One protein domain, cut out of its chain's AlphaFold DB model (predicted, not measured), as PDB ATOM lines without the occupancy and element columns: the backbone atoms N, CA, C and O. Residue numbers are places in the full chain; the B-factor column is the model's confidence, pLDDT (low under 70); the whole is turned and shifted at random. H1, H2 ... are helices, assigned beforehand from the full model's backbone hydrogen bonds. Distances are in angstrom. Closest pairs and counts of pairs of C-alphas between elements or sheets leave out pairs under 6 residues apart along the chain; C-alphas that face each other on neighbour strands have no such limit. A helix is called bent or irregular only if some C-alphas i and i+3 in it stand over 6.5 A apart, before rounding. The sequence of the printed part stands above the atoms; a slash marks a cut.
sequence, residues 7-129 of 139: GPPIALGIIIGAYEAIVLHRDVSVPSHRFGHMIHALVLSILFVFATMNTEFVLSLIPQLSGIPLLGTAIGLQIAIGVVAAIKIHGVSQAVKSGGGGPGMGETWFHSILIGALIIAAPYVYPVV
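What this domain is: This is residues 7 to 129 of the 139 residues of an uncharacterized protein of Candidatus Woesearchaeota archaeon CG10_big_fil_rev_8_21_14_0_10_37_12 (UniProt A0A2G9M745). Four long helices, H1, H2, H5 and H6, make an up-and-down bundle, each running against the one before it in the chain; H6 slants across H5 and kinks near residue 123. Two short helices, H3 and H4, lie beyond one end of the bundle, and the link from H5 to H6 closes the other end. The printed part has 123 residues with six named helices, in the order H1 to H6, and no named strand; the class is all helix. It is compact, with a radius of gyration of the C-alphas of 15.2 A, yet only just elongated, spanning 44 by 29 by 23 A.

Where its parts are: Find C-alpha 7 at (-67.127, -5.950, 65.355); from there H1 runs 26.2 A through residues 7 to 25. After a tight link, H2 takes residues 31 to 53, 32.8 A long. Next come H3, residues 55 to 61, 9.9 A, and H4, residues 63 to 67, 7.5 A. Look for C-alpha 74 at (-80.825, -1.758, 52.073), where H5, the longest helix, begins its 39.5 A to residue 100. H6 covers residues 109 to 129, 27.3 A, and ends at C-alpha 129 at (-75.718, 1.927, 71.728); it is irregular, with C-alphas 120 and 123 7.2 A apart.

How they stand to each other: Start with the hairpin of H1 and H2: they touch, closest at the C-alphas of Gly 13 and Ile 46, 3.8 A, opposite ways at a shallow tilt of 32 degrees, only just short of steep. H2 touches H5 at a shallow tilt of 7 degrees, opposite ways, closest at the C-alphas of Thr 52 and Gln 78, 5.0 A. H5 and H6 form a second hairpin at a steep tilt of 41 degrees; residues 78 to 90 of H5 touch H6, and the closest C-alphas, of Gly 82 and Gly 116, are 4.1 A apart. H6 also touches H1, closest at the C-alphas of Leu 12 and Ala 122, 7.0 A. H1 and H5 are only just apart, 8.5 A at the closest. H3 touches H5 about perpendicular, at 83 degrees, closest at the C-alphas of Thr 55 and Ala 74, 5.6 A; H4 touches no helix but is near H3. In H1, H2 and H3 every O i to N i+4 pair is within hydrogen-bond range, against 21 of 23 in H5, 13 of 17 in H6 and 0 of 1 in H4, where 2 of 2 O i to N i+3 pairs are.

The domain as a whole: The C-alphas farthest apart, those of Gly 67 and Pro 103, are 46.1 A apart. The printed part has no cut, and no link is long. Check the B-factor column at residue 27 and residues 96 to 107: there pLDDT is under 70, while the mean of the printed part is 88.0.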
ATOM      1  N   GLY A   7     -66.895  -5.890  63.917       90.12
ATOM      2  CA  GLY A   7     -67.127  -5.950  65.355       90.12
ATOM      3  C   GLY A   7     -68.594  -5.744  65.731       90.12
ATOM      4  O   GLY A   7     -69.147  -6.629  66.390       90.12
ATOM      5  N   PRO A   8     -69.264  -4.659  65.292       92.06
ATOM      6  CA  PRO A   8     -70.668  -4.406  65.592       92.06
ATOM      7  C   PRO A   8     -71.609  -5.578  65.280       92.06
ATOM      8  O   PRO A   8     -72.356  -5.986  66.177       92.06
ATOM      9  N   PRO A   9     -71.572  -6.194  64.078       94.62
ATOM     10  CA  PRO A   9     -72.458  -7.312  63.802       94.62
ATOM     11  C   PRO A   9     -72.129  -8.579  64.590       94.62
ATOM     12  O   PRO A   9     -73.050  -9.304  64.964       94.62
ATOM     13  N   ILE A  10     -70.853  -8.843  64.890       93.62
ATOM     14  CA  ILE A  10     -70.472  -9.962  65.767       93.62
ATOM     15  C   ILE A  10     -71.036  -9.734  67.169       93.62
ATOM     16  O   ILE A  10     -71.679 -10.615  67.731       93.62
ATOM     17  N   ALA A  11     -70.842  -8.539  67.717       91.44
ATOM     18  CA  ALA A  11     -71.331  -8.142  69.027       91.44
ATOM     19  C   ALA A  11     -72.855  -8.283  69.163       91.44
ATOM     20  O   ALA A  11     -73.344  -8.989  70.048       91.44
ATOM     21  N   LEU A  12     -73.611  -7.627  68.280       93.50
ATOM     22  CA  LEU A  12     -75.074  -7.661  68.308       93.50
ATOM     23  C   LEU A  12     -75.613  -9.057  67.977       93.50
ATOM     24  O   LEU A  12     -76.567  -9.512  68.606       93.50
ATOM     25  N   GLY A  13     -74.960  -9.774  67.060       95.31
ATOM     26  CA  GLY A  13     -75.265 -11.166  66.753       95.31
ATOM     27  C   GLY A  13     -75.081 -12.099  67.947       95.31
ATOM     28  O   GLY A  13     -75.937 -12.946  68.191       95.31
ATOM     29  N   ILE A  14     -74.015 -11.913  68.735       94.06
ATOM     30  CA  ILE A  14     -73.804 -12.651  69.987       94.06
ATOM     31  C   ILE A  14     -74.904 -12.326  70.995       94.06
ATOM     32  O   ILE A  14     -75.424 -13.244  71.618       94.06
ATOM     33  N   ILE A  15     -75.283 -11.055  71.152       93.19
ATOM     34  CA  ILE A  15     -76.333 -10.646  72.099       93.19
ATOM     35  C   ILE A  15     -77.676 -11.293  71.736       93.19
ATOM     36  O   ILE A  15     -78.310 -11.912  72.592       93.19
ATOM     37  N   ILE A  16     -78.089 -11.199  70.469       94.88
ATOM     38  CA  ILE A  16     -79.340 -11.796  69.981       94.88
ATOM     39  C   ILE A  16     -79.279 -13.326  70.083       94.88
ATOM     40  O   ILE A  16     -80.200 -13.950  70.607       94.88
ATOM     41  N   GLY A  17     -78.171 -13.938  69.659       94.12
ATOM     42  CA  GLY A  17     -77.984 -15.386  69.720       94.12
ATOM     43  C   GLY A  17     -77.910 -15.935  71.147       94.12
ATOM     44  O   GLY A  17     -78.383 -17.037  71.405       94.12
ATOM     45  N   ALA A  18     -77.367 -15.170  72.096       92.69
ATOM     46  CA  ALA A  18     -77.352 -15.527  73.511       92.69
ATOM     47  C   ALA A  18     -78.752 -15.437  74.129       92.69
ATOM     48  O   ALA A  18     -79.134 -16.335  74.880       92.69
ATOM     49  N   TYR A  19     -79.528 -14.398  73.794       92.06
ATOM     50  CA  TYR A  19     -80.941 -14.318  74.174       92.06
ATOM     51  C   TYR A  19     -81.703 -15.558  73.687       92.06
ATOM     52  O   TYR A  19     -82.365 -16.228  74.480       92.06
ATOM     53  N   GLU A  20     -81.517 -15.916  72.417       88.50
ATOM     54  CA  GLU A  20     -82.130 -17.093  71.806       88.50
ATOM     55  C   GLU A  20     -81.714 -18.383  72.526       88.50
ATOM     56  O   GLU A  20     -82.551 -19.169  72.972       88.50
ATOM     57  N   ALA A  21     -80.413 -18.558  72.762       88.00
ATOM     58  CA  ALA A  21     -79.867 -19.703  73.479       88.00
ATOM     59  C   ALA A  21     -80.430 -19.851  74.907       88.00
ATOM     60  O   ALA A  21     -80.653 -20.977  75.354       88.00
ATOM     61  N   ILE A  22     -80.676 -18.746  75.622       86.50
ATOM     62  CA  ILE A  22     -81.280 -18.753  76.966       86.50
ATOM     63  C   ILE A  22     -82.736 -19.220  76.909       86.50
ATOM     64  O   ILE A  22     -83.147 -20.030  77.743       86.50
ATOM     65  N   VAL A  23     -83.508 -18.728  75.937       82.31
ATOM     66  CA  VAL A  23     -84.905 -19.140  75.741       82.31
ATOM     67  C   VAL A  23     -84.966 -20.640  75.434       82.31
ATOM     68  O   VAL A  23     -85.634 -21.392  76.144       82.31
ATOM     69  N   LEU A  24     -84.156 -21.097  74.481       77.06
ATOM     70  CA  LEU A  24     -84.114 -22.485  74.013       77.06
ATOM     71  C   LEU A  24     -83.555 -23.471  75.040       77.06
ATOM     72  O   LEU A  24     -83.906 -24.656  75.031       77.06
ATOM     73  N   HIS A  25     -82.712 -23.006  75.965       78.12
ATOM     74  CA  HIS A  25     -82.201 -23.833  77.057       78.12
ATOM     75  C   HIS A  25     -83.334 -24.473  77.875       78.12
ATOM     76  O   HIS A  25     -83.157 -25.560  78.430       78.12
ATOM     77  N   ARG A  26     -84.495 -23.809  77.943       72.81
ATOM     78  CA  ARG A  26     -85.678 -24.263  78.686       72.81
ATOM     79  C   ARG A  26     -86.524 -25.274  77.904       72.81
ATOM     80  O   ARG A  26     -87.289 -26.011  78.519       72.81
ATOM     81  N   ASP A  27     -86.345 -25.349  76.587       69.06
ATOM     82  CA  ASP A  27     -87.238 -26.070  75.674       69.06
ATOM     83  C   ASP A  27     -86.690 -27.442  75.258       69.06
ATOM     84  O   ASP A  27     -87.451 -28.364  74.952       69.06
ATOM     85  N   VAL A  28     -85.367 -27.621  75.303       74.38
ATOM     86  CA  VAL A  28     -84.705 -28.859  74.865       74.38
ATOM     87  C   VAL A  28     -84.214 -29.668  76.060       74.38
ATOM     88  O   VAL A  28     -83.292 -29.254  76.755       74.38
ATOM     89  N   SER A  29     -84.779 -30.854  76.292       77.56
ATOM     90  CA  SER A  29     -84.408 -31.725  77.424       77.56
ATOM     91  C   SER A  29     -83.054 -32.428  77.232       77.56
ATOM     92  O   SER A  29     -82.305 -32.602  78.192       77.56
ATOM     93  N   VAL A  30     -82.712 -32.778  75.987       83.88
ATOM     94  CA  VAL A  30     -81.502 -33.532  75.628       83.88
ATOM     95  C   VAL A  30     -80.269 -32.610  75.575       83.88
ATOM     96  O   VAL A  30     -80.235 -31.710  74.731       83.88
ATOM     97  N   PRO A  31     -79.223 -32.831  76.399       85.19
ATOM     98  CA  PRO A  31     -78.081 -31.914  76.503       85.19
ATOM     99  C   PRO A  31     -77.284 -31.706  75.208       85.19
ATOM    100  O   PRO A  31     -76.934 -30.576  74.879       85.19
ATOM    101  N   SER A  32     -77.012 -32.772  74.449       85.25
ATOM    102  CA  SER A  32     -76.253 -32.687  73.191       85.25
ATOM    103  C   SER A  32     -77.011 -31.905  72.118       85.25
ATOM    104  O   SER A  32     -76.438 -31.050  71.444       85.25
ATOM    105  N   HIS A  33     -78.316 -32.152  72.006       82.62
ATOM    106  CA  HIS A  33     -79.188 -31.425  71.093       82.62
ATOM    107  C   HIS A  33     -79.316 -29.954  71.499       82.62
ATOM    108  O   HIS A  33     -79.197 -29.073  70.655       82.62
ATOM    109  N   ARG A  34     -79.462 -29.683  72.804       83.94
ATOM    110  CA  ARG A  34     -79.480 -28.324  73.359       83.94
ATOM    111  C   ARG A  34     -78.204 -27.567  73.005       83.94
ATOM    112  O   ARG A  34     -78.284 -26.455  72.500       83.94
ATOM    113  N   PHE A  35     -77.039 -28.173  73.227       87.69
ATOM    114  CA  PHE A  35     -75.757 -27.547  72.914       87.69
ATOM    115  C   PHE A  35     -75.625 -27.227  71.420       87.69
ATOM    116  O   PHE A  35     -75.319 -26.092  71.062       87.69
ATOM    117  N   GLY A  36     -75.915 -28.196  70.545       87.81
ATOM    118  CA  GLY A  36     -75.873 -27.975  69.098       87.81
ATOM    119  C   GLY A  36     -76.813 -26.853  68.655       87.81
ATOM    120  O   GLY A  36     -76.442 -26.013  67.838       87.81
ATOM    121  N   HIS A  37     -77.999 -26.791  69.251       84.19
ATOM    122  CA  HIS A  37     -79.000 -25.784  68.946       84.19
ATOM    123  C   HIS A  37     -78.596 -24.381  69.447       84.19
ATOM    124  O   HIS A  37     -78.738 -23.409  68.711       84.19
ATOM    125  N   MET A  38     -77.980 -24.272  70.632       87.00
ATOM    126  CA  MET A  38     -77.404 -23.012  71.133       87.00
ATOM    127  C   MET A  38     -76.287 -22.484  70.219       87.00
ATOM    128  O   MET A  38     -76.267 -21.299  69.892       87.00
ATOM    129  N   ILE A  39     -75.372 -23.354  69.774       90.94
ATOM    130  CA  ILE A  39     -74.302 -22.971  68.839       90.94
ATOM    131  C   ILE A  39     -74.888 -22.536  67.495       90.94
ATOM    132  O   ILE A  39     -74.477 -21.518  66.941       90.94
ATOM    133  N   HIS A  40     -75.868 -23.278  66.984       88.94
ATOM    134  CA  HIS A  40     -76.556 -22.942  65.745       88.94
ATOM    135  C   HIS A  40     -77.239 -21.569  65.821       88.94
ATOM    136  O   HIS A  40     -77.041 -20.745  64.931       88.94
ATOM    137  N   ALA A  41     -77.982 -21.299  66.899       89.06
ATOM    138  CA  ALA A  41     -78.640 -20.015  67.128       89.06
ATOM    139  C   ALA A  41     -77.633 -18.858  67.196       89.06
ATOM    140  O   ALA A  41     -77.851 -17.812  66.582       89.06
ATOM    141  N   LEU A  42     -76.500 -19.064  67.876       93.31
ATOM    142  CA  LEU A  42     -75.435 -18.070  67.977       93.31
ATOM    143  C   LEU A  42     -74.824 -17.748  66.607       93.31
ATOM    144  O   LEU A  42     -74.763 -16.585  66.212       93.31
ATOM    145  N   VAL A  43     -74.407 -18.775  65.862       95.00
ATOM    146  CA  VAL A  43     -73.770 -18.607  64.548       95.00
ATOM    147  C   VAL A  43     -74.732 -17.967  63.550       95.00
ATOM    148  O   VAL A  43     -74.352 -17.022  62.862       95.00
ATOM    149  N   LEU A  44     -75.985 -18.427  63.487       94.88
ATOM    150  CA  LEU A  44     -76.968 -17.842  62.575       94.88
ATOM    151  C   LEU A  44     -77.292 -16.392  62.922       94.88
ATOM    152  O   LEU A  44     -77.395 -15.572  62.014       94.88
ATOM    153  N   SER A  45     -77.407 -16.056  64.209       96.50
ATOM    154  CA  SER A  45     -77.658 -14.674  64.632       96.50
ATOM    155  C   SER A  45     -76.524 -13.751  64.193       96.50
ATOM    156  O   SER A  45     -76.788 -12.699  63.619       96.50
ATOM    157  N   ILE A  46     -75.265 -14.171  64.360       97.25
ATOM    158  CA  ILE A  46     -74.102 -13.421  63.863       97.25
ATOM    159  C   ILE A  46     -74.173 -13.239  62.346       97.25
ATOM    160  O   ILE A  46     -74.007 -12.122  61.866       97.25
ATOM    161  N   LEU A  47     -74.458 -14.297  61.584       97.62
ATOM    162  CA  LEU A  47     -74.515 -14.215  60.122       97.62
ATOM    163  C   LEU A  47     -75.643 -13.305  59.623       97.62
ATOM    164  O   LEU A  47     -75.434 -12.515  58.702       97.62
ATOM    165  N   PHE A  48     -76.831 -13.382  60.224       98.06
ATOM    166  CA  PHE A  48     -77.953 -12.535  59.831       98.06
ATOM    167  C   PHE A  48     -77.739 -11.071  60.220       98.06
ATOM    168  O   PHE A  48     -78.010 -10.179  59.414       98.06
ATOM    169  N   VAL A  49     -77.203 -10.799  61.412       97.94
ATOM    170  CA  VAL A  49     -76.841  -9.432  61.812       97.94
ATOM    171  C   VAL A  49     -75.722  -8.889  60.919       97.94
ATOM    172  O   VAL A  49     -75.802  -7.759  60.446       97.94
ATOM    173  N   PHE A  50     -74.719  -9.703  60.593       97.38
ATOM    174  CA  PHE A  50     -73.668  -9.324  59.652       97.38
ATOM    175  C   PHE A  50     -74.233  -8.932  58.289       97.38
ATOM    176  O   PHE A  50     -73.886  -7.877  57.764       97.38
ATOM    177  N   ALA A  51     -75.137  -9.740  57.740       97.19
ATOM    178  CA  ALA A  51     -75.752  -9.468  56.448       97.19
ATOM    179  C   ALA A  51     -76.627  -8.199  56.461       97.19
ATOM    180  O   ALA A  51     -76.619  -7.439  55.496       97.19
ATOM    181  N   THR A  52     -77.356  -7.942  57.551       97.56
ATOM    182  CA  THR A  52     -78.213  -6.748  57.681       97.56
ATOM    183  C   THR A  52     -77.430  -5.462  57.926       97.56
ATOM    184  O   THR A  52     -77.815  -4.417  57.402       97.56
ATOM    185  N   MET A  53     -76.322  -5.518  58.671       96.56
ATOM    186  CA  MET A  53     -75.433  -4.367  58.883       96.56
ATOM    187  C   MET A  53     -74.529  -4.083  57.679       96.56
ATOM    188  O   MET A  53     -74.096  -2.950  57.506       96.56
ATOM    189  N   ASN A  54     -74.291  -5.077  56.818       96.50
ATOM    190  CA  ASN A  54     -73.431  -4.963  55.639       96.50
ATOM    191  C   ASN A  54     -74.198  -5.213  54.327       96.50
ATOM    192  O   ASN A  54     -73.736  -5.949  53.453       96.50
ATOM    193  N   THR A  55     -75.373  -4.605  54.154       95.19
ATOM    194  CA  THR A  55     -76.217  -4.842  52.968       95.19
ATOM    195  C   THR A  55     -75.532  -4.515  51.645       95.19
ATOM    196  O   THR A  55     -75.736  -5.237  50.675       95.19
ATOM    197  N   GLU A  56     -74.707  -3.466  51.586       93.69
ATOM    198  CA  GLU A  56     -73.960  -3.133  50.362       93.69
ATOM    199  C   GLU A  56     -72.996  -4.256  49.966       93.69
ATOM    200  O   GLU A  56     -72.929  -4.642  48.799       93.69
ATOM    201  N   PHE A  57     -72.303  -4.833  50.950       93.88
ATOM    202  CA  PHE A  57     -71.441  -5.988  50.732       93.88
ATOM    203  C   PHE A  57     -72.252  -7.190  50.232       93.88
ATOM    204  O   PHE A  57     -71.881  -7.794  49.229       93.88
ATOM    205  N   VAL A  58     -73.399  -7.495  50.845       94.31
ATOM    206  CA  VAL A  58     -74.265  -8.602  50.397       94.31
ATOM    207  C   VAL A  58     -74.754  -8.397  48.956       94.31
ATOM    208  O   VAL A  58     -74.697  -9.328  48.153       94.31
ATOM    209  N   LEU A  59     -75.178  -7.181  48.597       94.12
ATOM    210  CA  LEU A  59     -75.597  -6.847  47.231       94.12
ATOM    211  C   LEU A  59     -74.441  -6.940  46.224       94.12
ATOM    212  O   LEU A  59     -74.668  -7.304  45.073       94.12
ATOM    213  N   SER A  60     -73.199  -6.673  46.646       94.00
ATOM    214  CA  SER A  60     -72.014  -6.864  45.798       94.00
ATOM    215  C   SER A  60     -71.684  -8.338  45.536       94.00
ATOM    216  O   SER A  60     -71.195  -8.671  44.458       94.00
ATOM    217  N   LEU A  61     -71.992  -9.229  46.487       94.25
ATOM    218  CA  LEU A  61     -71.804 -10.675  46.333       94.25
ATOM    219  C   LEU A  61     -72.853 -11.302  45.412       94.25
ATOM    220  O   LEU A  61     -72.565 -12.287  44.733       94.25
ATOM    221  N   ILE A  62     -74.068 -10.745  45.394       93.50
ATOM    222  CA  ILE A  62     -75.183 -11.236  44.579       93.50
ATOM    223  C   ILE A  62     -75.804 -10.059  43.803       93.50
ATOM    224  O   ILE A  62     -76.901  -9.603  44.143       93.50
ATOM    225  N   PRO A  63     -75.139  -9.565  42.738       91.31
ATOM    226  CA  PRO A  63     -75.571  -8.368  42.007       91.31
ATOM    227  C   PRO A  63     -76.983  -8.461  41.420       91.31
ATOM    228  O   PRO A  63     -77.629  -7.446  41.171       91.31
ATOM    229  N   GLN A  64     -77.487  -9.678  41.205       94.31
ATOM    230  CA  GLN A  64     -78.835  -9.933  40.703       94.31
ATOM    231  C   GLN A  64     -79.918  -9.430  41.670       94.31
ATOM    232  O   GLN A  64     -80.990  -9.037  41.215       94.31
ATOM    233  N   LEU A  65     -79.646  -9.395  42.983       91.12
ATOM    234  CA  LEU A  65     -80.589  -8.872  43.978       91.12
ATOM    235  C   LEU A  65     -80.844  -7.373  43.789       91.12
ATOM    236  O   LEU A  65     -81.970  -6.921  43.987       91.12
ATOM    237  N   SER A  66     -79.840  -6.624  43.321       91.44
ATOM    238  CA  SER A  66     -79.949  -5.188  43.035       91.44
ATOM    239  C   SER A  66     -80.961  -4.868  41.931       91.44
ATOM    240  O   SER A  66     -81.492  -3.763  41.889       91.44
ATOM    241  N   GLY A  67     -81.247  -5.829  41.043       91.88
ATOM    242  CA  GLY A  67     -82.242  -5.687  39.978       91.88
ATOM    243  C   GLY A  67     -83.681  -5.995  40.405       91.88
ATOM    244  O   GLY A  67     -84.604  -5.750  39.631       91.88
ATOM    245  N   ILE A  68     -83.895  -6.538  41.609       93.81
ATOM    246  CA  ILE A  68     -85.226  -6.909  42.099       93.81
ATOM    247  C   ILE A  68     -85.820  -5.725  42.880       93.81
ATOM    248  O   ILE A  68     -85.200  -5.263  43.846       93.81
ATOM    249  N   PRO A  69     -87.030  -5.242  42.527       92.50
ATOM    250  CA  PRO A  69     -87.708  -4.199  43.291       92.50
ATOM    251  C   PRO A  69     -87.789  -4.558  44.780       92.50
ATOM    252  O   PRO A  69     -88.052  -5.705  45.134       92.50
ATOM    253  N   LEU A  70     -87.576  -3.569  45.650       91.00
ATOM    254  CA  LEU A  70     -87.483  -3.702  47.112       91.00
ATOM    255  C   LEU A  70     -86.218  -4.432  47.606       91.00
ATOM    256  O   LEU A  70     -85.517  -3.865  48.441       91.00
ATOM    257  N   LEU A  71     -85.869  -5.614  47.086       93.19
ATOM    258  CA  LEU A  71     -84.675  -6.362  47.532       93.19
ATOM    259  C   LEU A  71     -83.350  -5.682  47.167       93.19
ATOM    260  O   LEU A  71     -82.367  -5.867  47.876       93.19
ATOM    261  N   GLY A  72     -83.330  -4.863  46.116       91.75
ATOM    262  CA  GLY A  72     -82.164  -4.049  45.767       91.75
ATOM    263  C   GLY A  72     -81.927  -2.846  46.688       91.75
ATOM    264  O   GLY A  72     -80.979  -2.096  46.481       91.75
ATOM    265  N   THR A  73     -82.782  -2.633  47.694       94.44
ATOM    266  CA  THR A  73     -82.623  -1.565  48.692       94.44
ATOM    267  C   THR A  73     -82.088  -2.135  50.001       94.44
ATOM    268  O   THR A  73     -82.405  -3.271  50.354       94.44
ATOM    269  N   ALA A  74     -81.331  -1.337  50.765       93.44
ATOM    270  CA  ALA A  74     -80.825  -1.758  52.073       93.44
ATOM    271  C   ALA A  74     -81.960  -2.237  52.998       93.44
ATOM    272  O   ALA A  74     -81.910  -3.353  53.509       93.44
ATOM    273  N   ILE A  75     -83.031  -1.443  53.122       95.94
ATOM    274  CA  ILE A  75     -84.172  -1.783  53.981       95.94
ATOM    275  C   ILE A  75     -84.911  -3.037  53.505       95.94
ATOM    276  O   ILE A  75     -85.259  -3.893  54.315       95.94
ATOM    277  N   GLY A  76     -85.141  -3.190  52.199       96.62
ATOM    278  CA  GLY A  76     -85.857  -4.355  51.688       96.62
ATOM    279  C   GLY A  76     -85.048  -5.642  51.827       96.62
ATOM    280  O   GLY A  76     -85.614  -6.671  52.198       96.62
ATOM    281  N   LEU A  77     -83.728  -5.584  51.626       96.44
ATOM    282  CA  LEU A  77     -82.845  -6.718  51.892       96.44
ATOM    283  C   LEU A  77     -82.801  -7.063  53.387       96.44
ATOM    284  O   LEU A  77     -82.892  -8.236  53.740       96.44
ATOM    285  N   GLN A  78     -82.728  -6.062  54.271       97.56
ATOM    286  CA  GLN A  78     -82.776  -6.268  55.723       97.56
ATOM    287  C   GLN A  78     -84.070  -6.954  56.153       97.56
ATOM    288  O   GLN A  78     -84.020  -7.957  56.864       97.56
ATOM    289  N   ILE A  79     -85.219  -6.465  55.678       97.81
ATOM    290  CA  ILE A  79     -86.529  -7.070  55.946       97.81
ATOM    291  C   ILE A  79     -86.562  -8.516  55.453       97.81
ATOM    292  O   ILE A  79     -86.979  -9.403  56.197       97.81
ATOM    293  N   ALA A  80     -86.087  -8.780  54.235       97.25
ATOM    294  CA  ALA A  80     -86.045 -10.133  53.692       97.25
ATOM    295  C   ALA A  80     -85.178 -11.071  54.549       97.25
ATOM    296  O   ALA A  80     -85.609 -12.179  54.867       97.25
ATOM    297  N   ILE A  81     -83.998 -10.614  54.981       97.75
ATOM    298  CA  ILE A  81     -83.120 -11.370  55.882       97.75
ATOM    299  C   ILE A  81     -83.814 -11.636  57.223       97.75
ATOM    300  O   ILE A  81     -83.800 -12.771  57.693       97.75
ATOM    301  N   GLY A  82     -84.465 -10.634  57.819       97.75
ATOM    302  CA  GLY A  82     -85.201 -10.797  59.076       97.75
ATOM    303  C   GLY A  82     -86.364 -11.782  58.973       97.75
ATOM    304  O   GLY A  82     -86.556 -12.602  59.868       97.75
ATOM    305  N   VAL A  83     -87.103 -11.768  57.857       97.44
ATOM    306  CA  VAL A  83     -88.161 -12.753  57.578       97.44
ATOM    307  C   VAL A  83     -87.574 -14.158  57.440       97.44
ATOM    308  O   VAL A  83     -88.097 -15.100  58.035       97.44
ATOM    309  N   VAL A  84     -86.469 -14.317  56.706       96.94
ATOM    310  CA  VAL A  84     -85.774 -15.609  56.586       96.94
ATOM    311  C   VAL A  84     -85.303 -16.102  57.954       96.94
ATOM    312  O   VAL A  84     -85.502 -17.275  58.270       96.94
ATOM    313  N   ALA A  85     -84.734 -15.222  58.778       95.94
ATOM    314  CA  ALA A  85     -84.310 -15.553  60.132       95.94
ATOM    315  C   ALA A  85     -85.492 -16.024  60.990       95.94
ATOM    316  O   ALA A  85     -85.415 -17.098  61.583       95.94
ATOM    317  N   ALA A  86     -86.613 -15.295  60.977       94.75
ATOM    318  CA  ALA A  86     -87.826 -15.669  61.701       94.75
ATOM    319  C   ALA A  86     -88.366 -17.042  61.265       94.75
ATOM    320  O   ALA A  86     -88.681 -17.881  62.105       94.75
ATOM    321  N   ILE A  87     -88.424 -17.310  59.954       94.00
ATOM    322  CA  ILE A  87     -88.857 -18.614  59.428       94.00
ATOM    323  C   ILE A  87     -87.899 -19.724  59.866       94.00
ATOM    324  O   ILE A  87     -88.347 -20.811  60.233       94.00
ATOM    325  N   LYS A  88     -86.583 -19.479  59.823       90.81
ATOM    326  CA  LYS A  88     -85.585 -20.470  60.235       90.81
ATOM    327  C   LYS A  88     -85.705 -20.800  61.713       90.81
ATOM    328  O   LYS A  88     -85.812 -21.976  62.033       90.81
ATOM    329  N   ILE A  89     -85.749 -19.788  62.568       87.12
ATOM    330  CA  ILE A  89     -85.885 -19.937  64.018       87.12
ATOM    331  C   ILE A  89     -87.160 -20.726  64.342       87.12
ATOM    332  O   ILE A  89     -87.081 -21.822  64.895       87.12
ATOM    333  N   HIS A  90     -88.305 -20.299  63.796       87.12
ATOM    334  CA  HIS A  90     -89.564 -21.020  63.974       87.12
ATOM    335  C   HIS A  90     -89.488 -22.479  63.497       87.12
ATOM    336  O   HIS A  90     -89.941 -23.399  64.178       87.12
ATOM    337  N   GLY A  91     -88.918 -22.701  62.310       83.75
ATOM    338  CA  GLY A  91     -88.831 -24.017  61.686       83.75
ATOM    339  C   GLY A  91     -87.969 -25.001  62.474       83.75
ATOM    340  O   GLY A  91     -88.385 -26.145  62.669       83.75
ATOM    341  N   VAL A  92     -86.796 -24.574  62.957       78.00
ATOM    342  CA  VAL A  92     -85.932 -25.453  63.761       78.00
ATOM    343  C   VAL A  92     -86.638 -25.817  65.068       78.00
ATOM    344  O   VAL A  92     -86.634 -26.983  65.458       78.00
ATOM    345  N   SER A  93     -87.336 -24.878  65.693       73.62
ATOM    346  CA  SER A  93     -87.994 -25.115  66.979       73.62
ATOM    347  C   SER A  93     -89.218 -26.023  66.896       73.62
ATOM    348  O   SER A  93     -89.462 -26.821  67.803       73.62
ATOM    349  N   GLN A  94     -89.953 -26.010  65.778       75.06
ATOM    350  CA  GLN A  94     -90.988 -27.020  65.520       75.06
ATOM    351  C   GLN A  94     -90.395 -28.421  65.313       75.06
ATOM    352  O   GLN A  94     -90.973 -29.401  65.784       75.06
ATOM    353  N   ALA A  95     -89.229 -28.530  64.671       70.12
ATOM    354  CA  ALA A  95     -88.547 -29.814  64.494       70.12
ATOM    355  C   ALA A  95     -88.047 -30.412  65.823       70.12
ATOM    356  O   ALA A  95     -87.960 -31.630  65.959       70.12
ATOM    357  N   VAL A  96     -87.757 -29.582  66.832       66.50
ATOM    358  CA  VAL A  96     -87.359 -30.073  68.163       66.50
ATOM    359  C   VAL A  96     -88.548 -30.621  68.955       66.50
ATOM    360  O   VAL A  96     -88.412 -31.625  69.661       66.50
ATOM    361  N   LYS A  97     -89.735 -30.014  68.812       65.19
ATOM    362  CA  LYS A  97     -90.962 -30.485  69.479       65.19
ATOM    363  C   LYS A  97     -91.313 -31.924  69.098       65.19
ATOM    364  O   LYS A  97     -91.722 -32.689  69.965       65.19
ATOM    365  N   SER A  98     -91.103 -32.315  67.842       60.59
ATOM    366  CA  SER A  98     -91.371 -33.681  67.373       60.59
ATOM    367  C   SER A  98     -90.303 -34.713  67.775       60.59
ATOM    368  O   SER A  98     -90.565 -35.908  67.665       60.59
ATOM    369  N   GLY A  99     -89.127 -34.284  68.258       58.16
ATOM    370  CA  GLY A  99     -87.970 -35.150  68.536       58.16
ATOM    371  C   GLY A  99     -87.590 -35.339  70.014       58.16
ATOM    372  O   GLY A  99     -86.596 -36.007  70.288       58.16
ATOM    373  N   GLY A 100     -88.332 -34.757  70.966       57.03
ATOM    374  CA  GLY A 100     -88.034 -34.858  72.410       57.03
ATOM    375  C   GLY A 100     -88.192 -33.558  73.210       57.03
ATOM    376  O   GLY A 100     -87.470 -33.342  74.191       57.03
ATOM    377  N   GLY A 101     -89.093 -32.669  72.776       57.97
ATOM    378  CA  GLY A 101     -89.329 -31.366  73.406       57.97
ATOM    379  C   GLY A 101     -89.739 -31.474  74.879       57.97
ATOM    380  O   GLY A 101     -90.566 -32.309  75.246       57.97
ATOM    381  N   GLY A 102     -89.142 -30.635  75.728       59.50
ATOM    382  CA  GLY A 102     -89.584 -30.452  77.111       59.50
ATOM    383  C   GLY A 102     -90.826 -29.551  77.200       59.50
ATOM    384  O   GLY A 102     -91.240 -28.975  76.194       59.50
ATOM    385  N   PRO A 103     -91.405 -29.357  78.402       54.94
ATOM    386  CA  PRO A 103     -92.556 -28.472  78.645       54.94
ATOM    387  C   PRO A 103     -92.205 -26.971  78.564       54.94
ATOM    388  O   PRO A 103     -92.830 -26.144  79.225       54.94
ATOM    389  N   GLY A 104     -91.162 -26.626  77.810       56.47
ATOM    390  CA  GLY A 104     -90.687 -25.263  77.643       56.47
ATOM    391  C   GLY A 104     -91.669 -24.375  76.879       56.47
ATOM    392  O   GLY A 104     -92.775 -24.791  76.521       56.47
ATOM    393  N   MET A 105     -91.272 -23.125  76.664       54.50
ATOM    394  CA  MET A 105     -92.081 -22.061  76.076       54.50
ATOM    395  C   MET A 105     -92.248 -22.319  74.579       54.50
ATOM    396  O   MET A 105     -91.648 -21.645  73.753       54.50
ATOM    397  N   GLY A 106     -93.052 -23.332  74.244       61.62
ATOM    398  CA  GLY A 106     -93.155 -23.892  72.909       61.62
ATOM    399  C   GLY A 106     -93.191 -22.798  71.857       61.62
ATOM    400  O   GLY A 106     -94.161 -22.055  71.768       61.62
ATOM    401  N   GLU A 107     -92.135 -22.738  71.052       64.69
ATOM    402  CA  GLU A 107     -91.834 -21.541  70.282       64.69
ATOM    403  C   GLU A 107     -93.011 -21.037  69.444       64.69
ATOM    404  O   GLU A 107     -93.634 -21.794  68.684       64.69
ATOM    405  N   THR A 108     -93.341 -19.761  69.641       81.75
ATOM    406  CA  THR A 108     -94.458 -19.082  68.987       81.75
ATOM    407  C   THR A 108     -93.936 -18.239  67.836       81.75
ATOM    408  O   THR A 108     -92.814 -17.740  67.878       81.75
ATOM    409  N   TRP A 109     -94.766 -18.020  66.815       85.12
ATOM    410  CA  TRP A 109     -94.430 -17.084  65.737       85.12
ATOM    411  C   TRP A 109     -94.063 -15.695  66.260       85.12
ATOM    412  O   TRP A 109     -93.221 -15.035  65.666       85.12
ATOM    413  N   PHE A 110     -94.643 -15.271  67.388       88.38
ATOM    414  CA  PHE A 110     -94.290 -14.006  68.022       88.38
ATOM    415  C   PHE A 110     -92.807 -13.940  68.407       88.38
ATOM    416  O   PHE A 110     -92.148 -12.961  68.075       88.38
ATOM    417  N   HIS A 111     -92.271 -14.987  69.042       89.12
ATOM    418  CA  HIS A 111     -90.850 -15.057  69.396       89.12
ATOM    419  C   HIS A 111     -89.961 -15.017  68.152       89.12
ATOM    420  O   HIS A 111     -89.073 -14.176  68.051       89.12
ATOM    421  N   SER A 112     -90.250 -15.849  67.150       92.00
ATOM    422  CA  SER A 112     -89.424 -15.905  65.942       92.00
ATOM    423  C   SER A 112     -89.482 -14.590  65.139       92.00
ATOM    424  O   SER A 112     -88.464 -14.137  64.614       92.00
ATOM    425  N   ILE A 113     -90.645 -13.926  65.094       94.50
ATOM    426  CA  ILE A 113     -90.804 -12.582  64.509       94.50
ATOM    427  C   ILE A 113     -90.026 -11.541  65.314       94.50
ATOM    428  O   ILE A 113     -89.395 -10.676  64.713       94.50
ATOM    429  N   LEU A 114     -90.034 -11.622  66.648       94.62
ATOM    430  CA  LEU A 114     -89.271 -10.721  67.508       94.62
ATOM    431  C   LEU A 114     -87.772 -10.817  67.206       94.62
ATOM    432  O   LEU A 114     -87.133  -9.783  67.030       94.62
ATOM    433  N   ILE A 115     -87.218 -12.027  67.063       94.69
ATOM    434  CA  ILE A 115     -85.809 -12.188  66.674       94.69
ATOM    435  C   ILE A 115     -85.542 -11.610  65.282       94.69
ATOM    436  O   ILE A 115     -84.581 -10.864  65.099       94.69
ATOM    437  N   GLY A 116     -86.410 -11.897  64.307       96.94
ATOM    438  CA  GLY A 116     -86.311 -11.307  62.970       96.94
ATOM    439  C   GLY A 116     -86.324  -9.774  63.003       96.94
ATOM    440  O   GLY A 116     -85.526  -9.134  62.323       96.94
ATOM    441  N   ALA A 117     -87.171  -9.178  63.846       97.50
ATOM    442  CA  ALA A 117     -87.243  -7.735  64.044       97.50
ATOM    443  C   ALA A 117     -85.976  -7.169  64.705       97.50
ATOM    444  O   ALA A 117     -85.501  -6.121  64.277       97.50
ATOM    445  N   LEU A 118     -85.393  -7.860  65.692       96.88
ATOM    446  CA  LEU A 118     -84.116  -7.464  66.302       96.88
ATOM    447  C   LEU A 118     -82.972  -7.474  65.279       96.88
ATOM    448  O   LEU A 118     -82.158  -6.554  65.263       96.88
ATOM    449  N   ILE A 119     -82.944  -8.473  64.393       97.94
ATOM    450  CA  ILE A 119     -81.975  -8.561  63.292       97.94
ATOM    451  C   ILE A 119     -82.156  -7.391  62.313       97.94
ATOM    452  O   ILE A 119     -81.180  -6.729  61.973       97.94
ATOM    453  N   ILE A 120     -83.393  -7.089  61.897       98.19
ATOM    454  CA  ILE A 120     -83.694  -5.939  61.020       98.19
ATOM    455  C   ILE A 120     -83.291  -4.620  61.686       98.19
ATOM    456  O   ILE A 120     -82.783  -3.720  61.024       98.19
ATOM    457  N   ALA A 121     -83.526  -4.499  62.993       97.38
ATOM    458  CA  ALA A 121     -83.262  -3.289  63.754       97.38
ATOM    459  C   ALA A 121     -81.771  -3.069  64.052       97.38
ATOM    460  O   ALA A 121     -81.387  -1.938  64.343       97.38
ATOM    461  N   ALA A 122     -80.923  -4.100  63.972       96.44
ATOM    462  CA  ALA A 122     -79.519  -4.030  64.379       96.44
ATOM    463  C   ALA A 122     -78.724  -2.848  63.774       96.44
ATOM    464  O   ALA A 122     -78.075  -2.139  64.549       96.44
ATOM    465  N   PRO A 123     -78.820  -2.536  62.462       95.69
ATOM    466  CA  PRO A 123     -78.116  -1.395  61.865       95.69
ATOM    467  C   PRO A 123     -78.573  -0.039  62.420       95.69
ATOM    468  O   PRO A 123     -77.809   0.920  62.426       95.69
ATOM    469  N   TYR A 124     -79.817   0.043  62.896       95.38
ATOM    470  CA  TYR A 124     -80.431   1.265  63.423       95.38
ATOM    471  C   TYR A 124     -80.241   1.414  64.932       95.38
ATOM    472  O   TYR A 124     -80.163   2.528  65.445       95.38
ATOM    473  N   VAL A 125     -80.160   0.293  65.649       92.94
ATOM    474  CA  VAL A 125     -79.902   0.260  67.090       92.94
ATOM    475  C   VAL A 125     -78.429   0.521  67.377       92.94
ATOM    476  O   VAL A 125     -78.122   1.199  68.356       92.94
ATOM    477  N   TYR A 126     -77.519   0.033  66.527       92.31
ATOM    478  CA  TYR A 126     -76.082   0.161  66.754       92.31
ATOM    479  C   TYR A 126     -75.621   1.609  67.026       92.31
ATOM    480  O   TYR A 126     -75.024   1.814  68.081       92.31
ATOM    481  N   PRO A 127     -75.959   2.632  66.212       91.75
ATOM    482  CA  PRO A 127     -75.540   4.016  66.469       91.75
ATOM    483  C   PRO A 127     -76.038   4.586  67.806       91.75
ATOM    484  O   PRO A 127     -75.442   5.508  68.357       91.75
ATOM    485  N   VAL A 128     -77.140   4.049  68.339       91.81
ATOM    486  CA  VAL A 128     -77.705   4.469  69.629       91.81
ATOM    487  C   VAL A 128     -76.914   3.876  70.794       91.81
ATOM    488  O   VAL A 128     -76.714   4.543  71.807       91.81
ATOM    489  N   VAL A 129     -76.459   2.627  70.664       86.75
ATOM    490  CA  VAL A 129     -75.718   1.927  71.728       86.75
ATOM    491  C   VAL A 129     -74.206   2.119  71.628       86.75
ATOM    492  O   VAL A 129     -73.521   2.054  72.645       86.75
TER     493      VAL A 129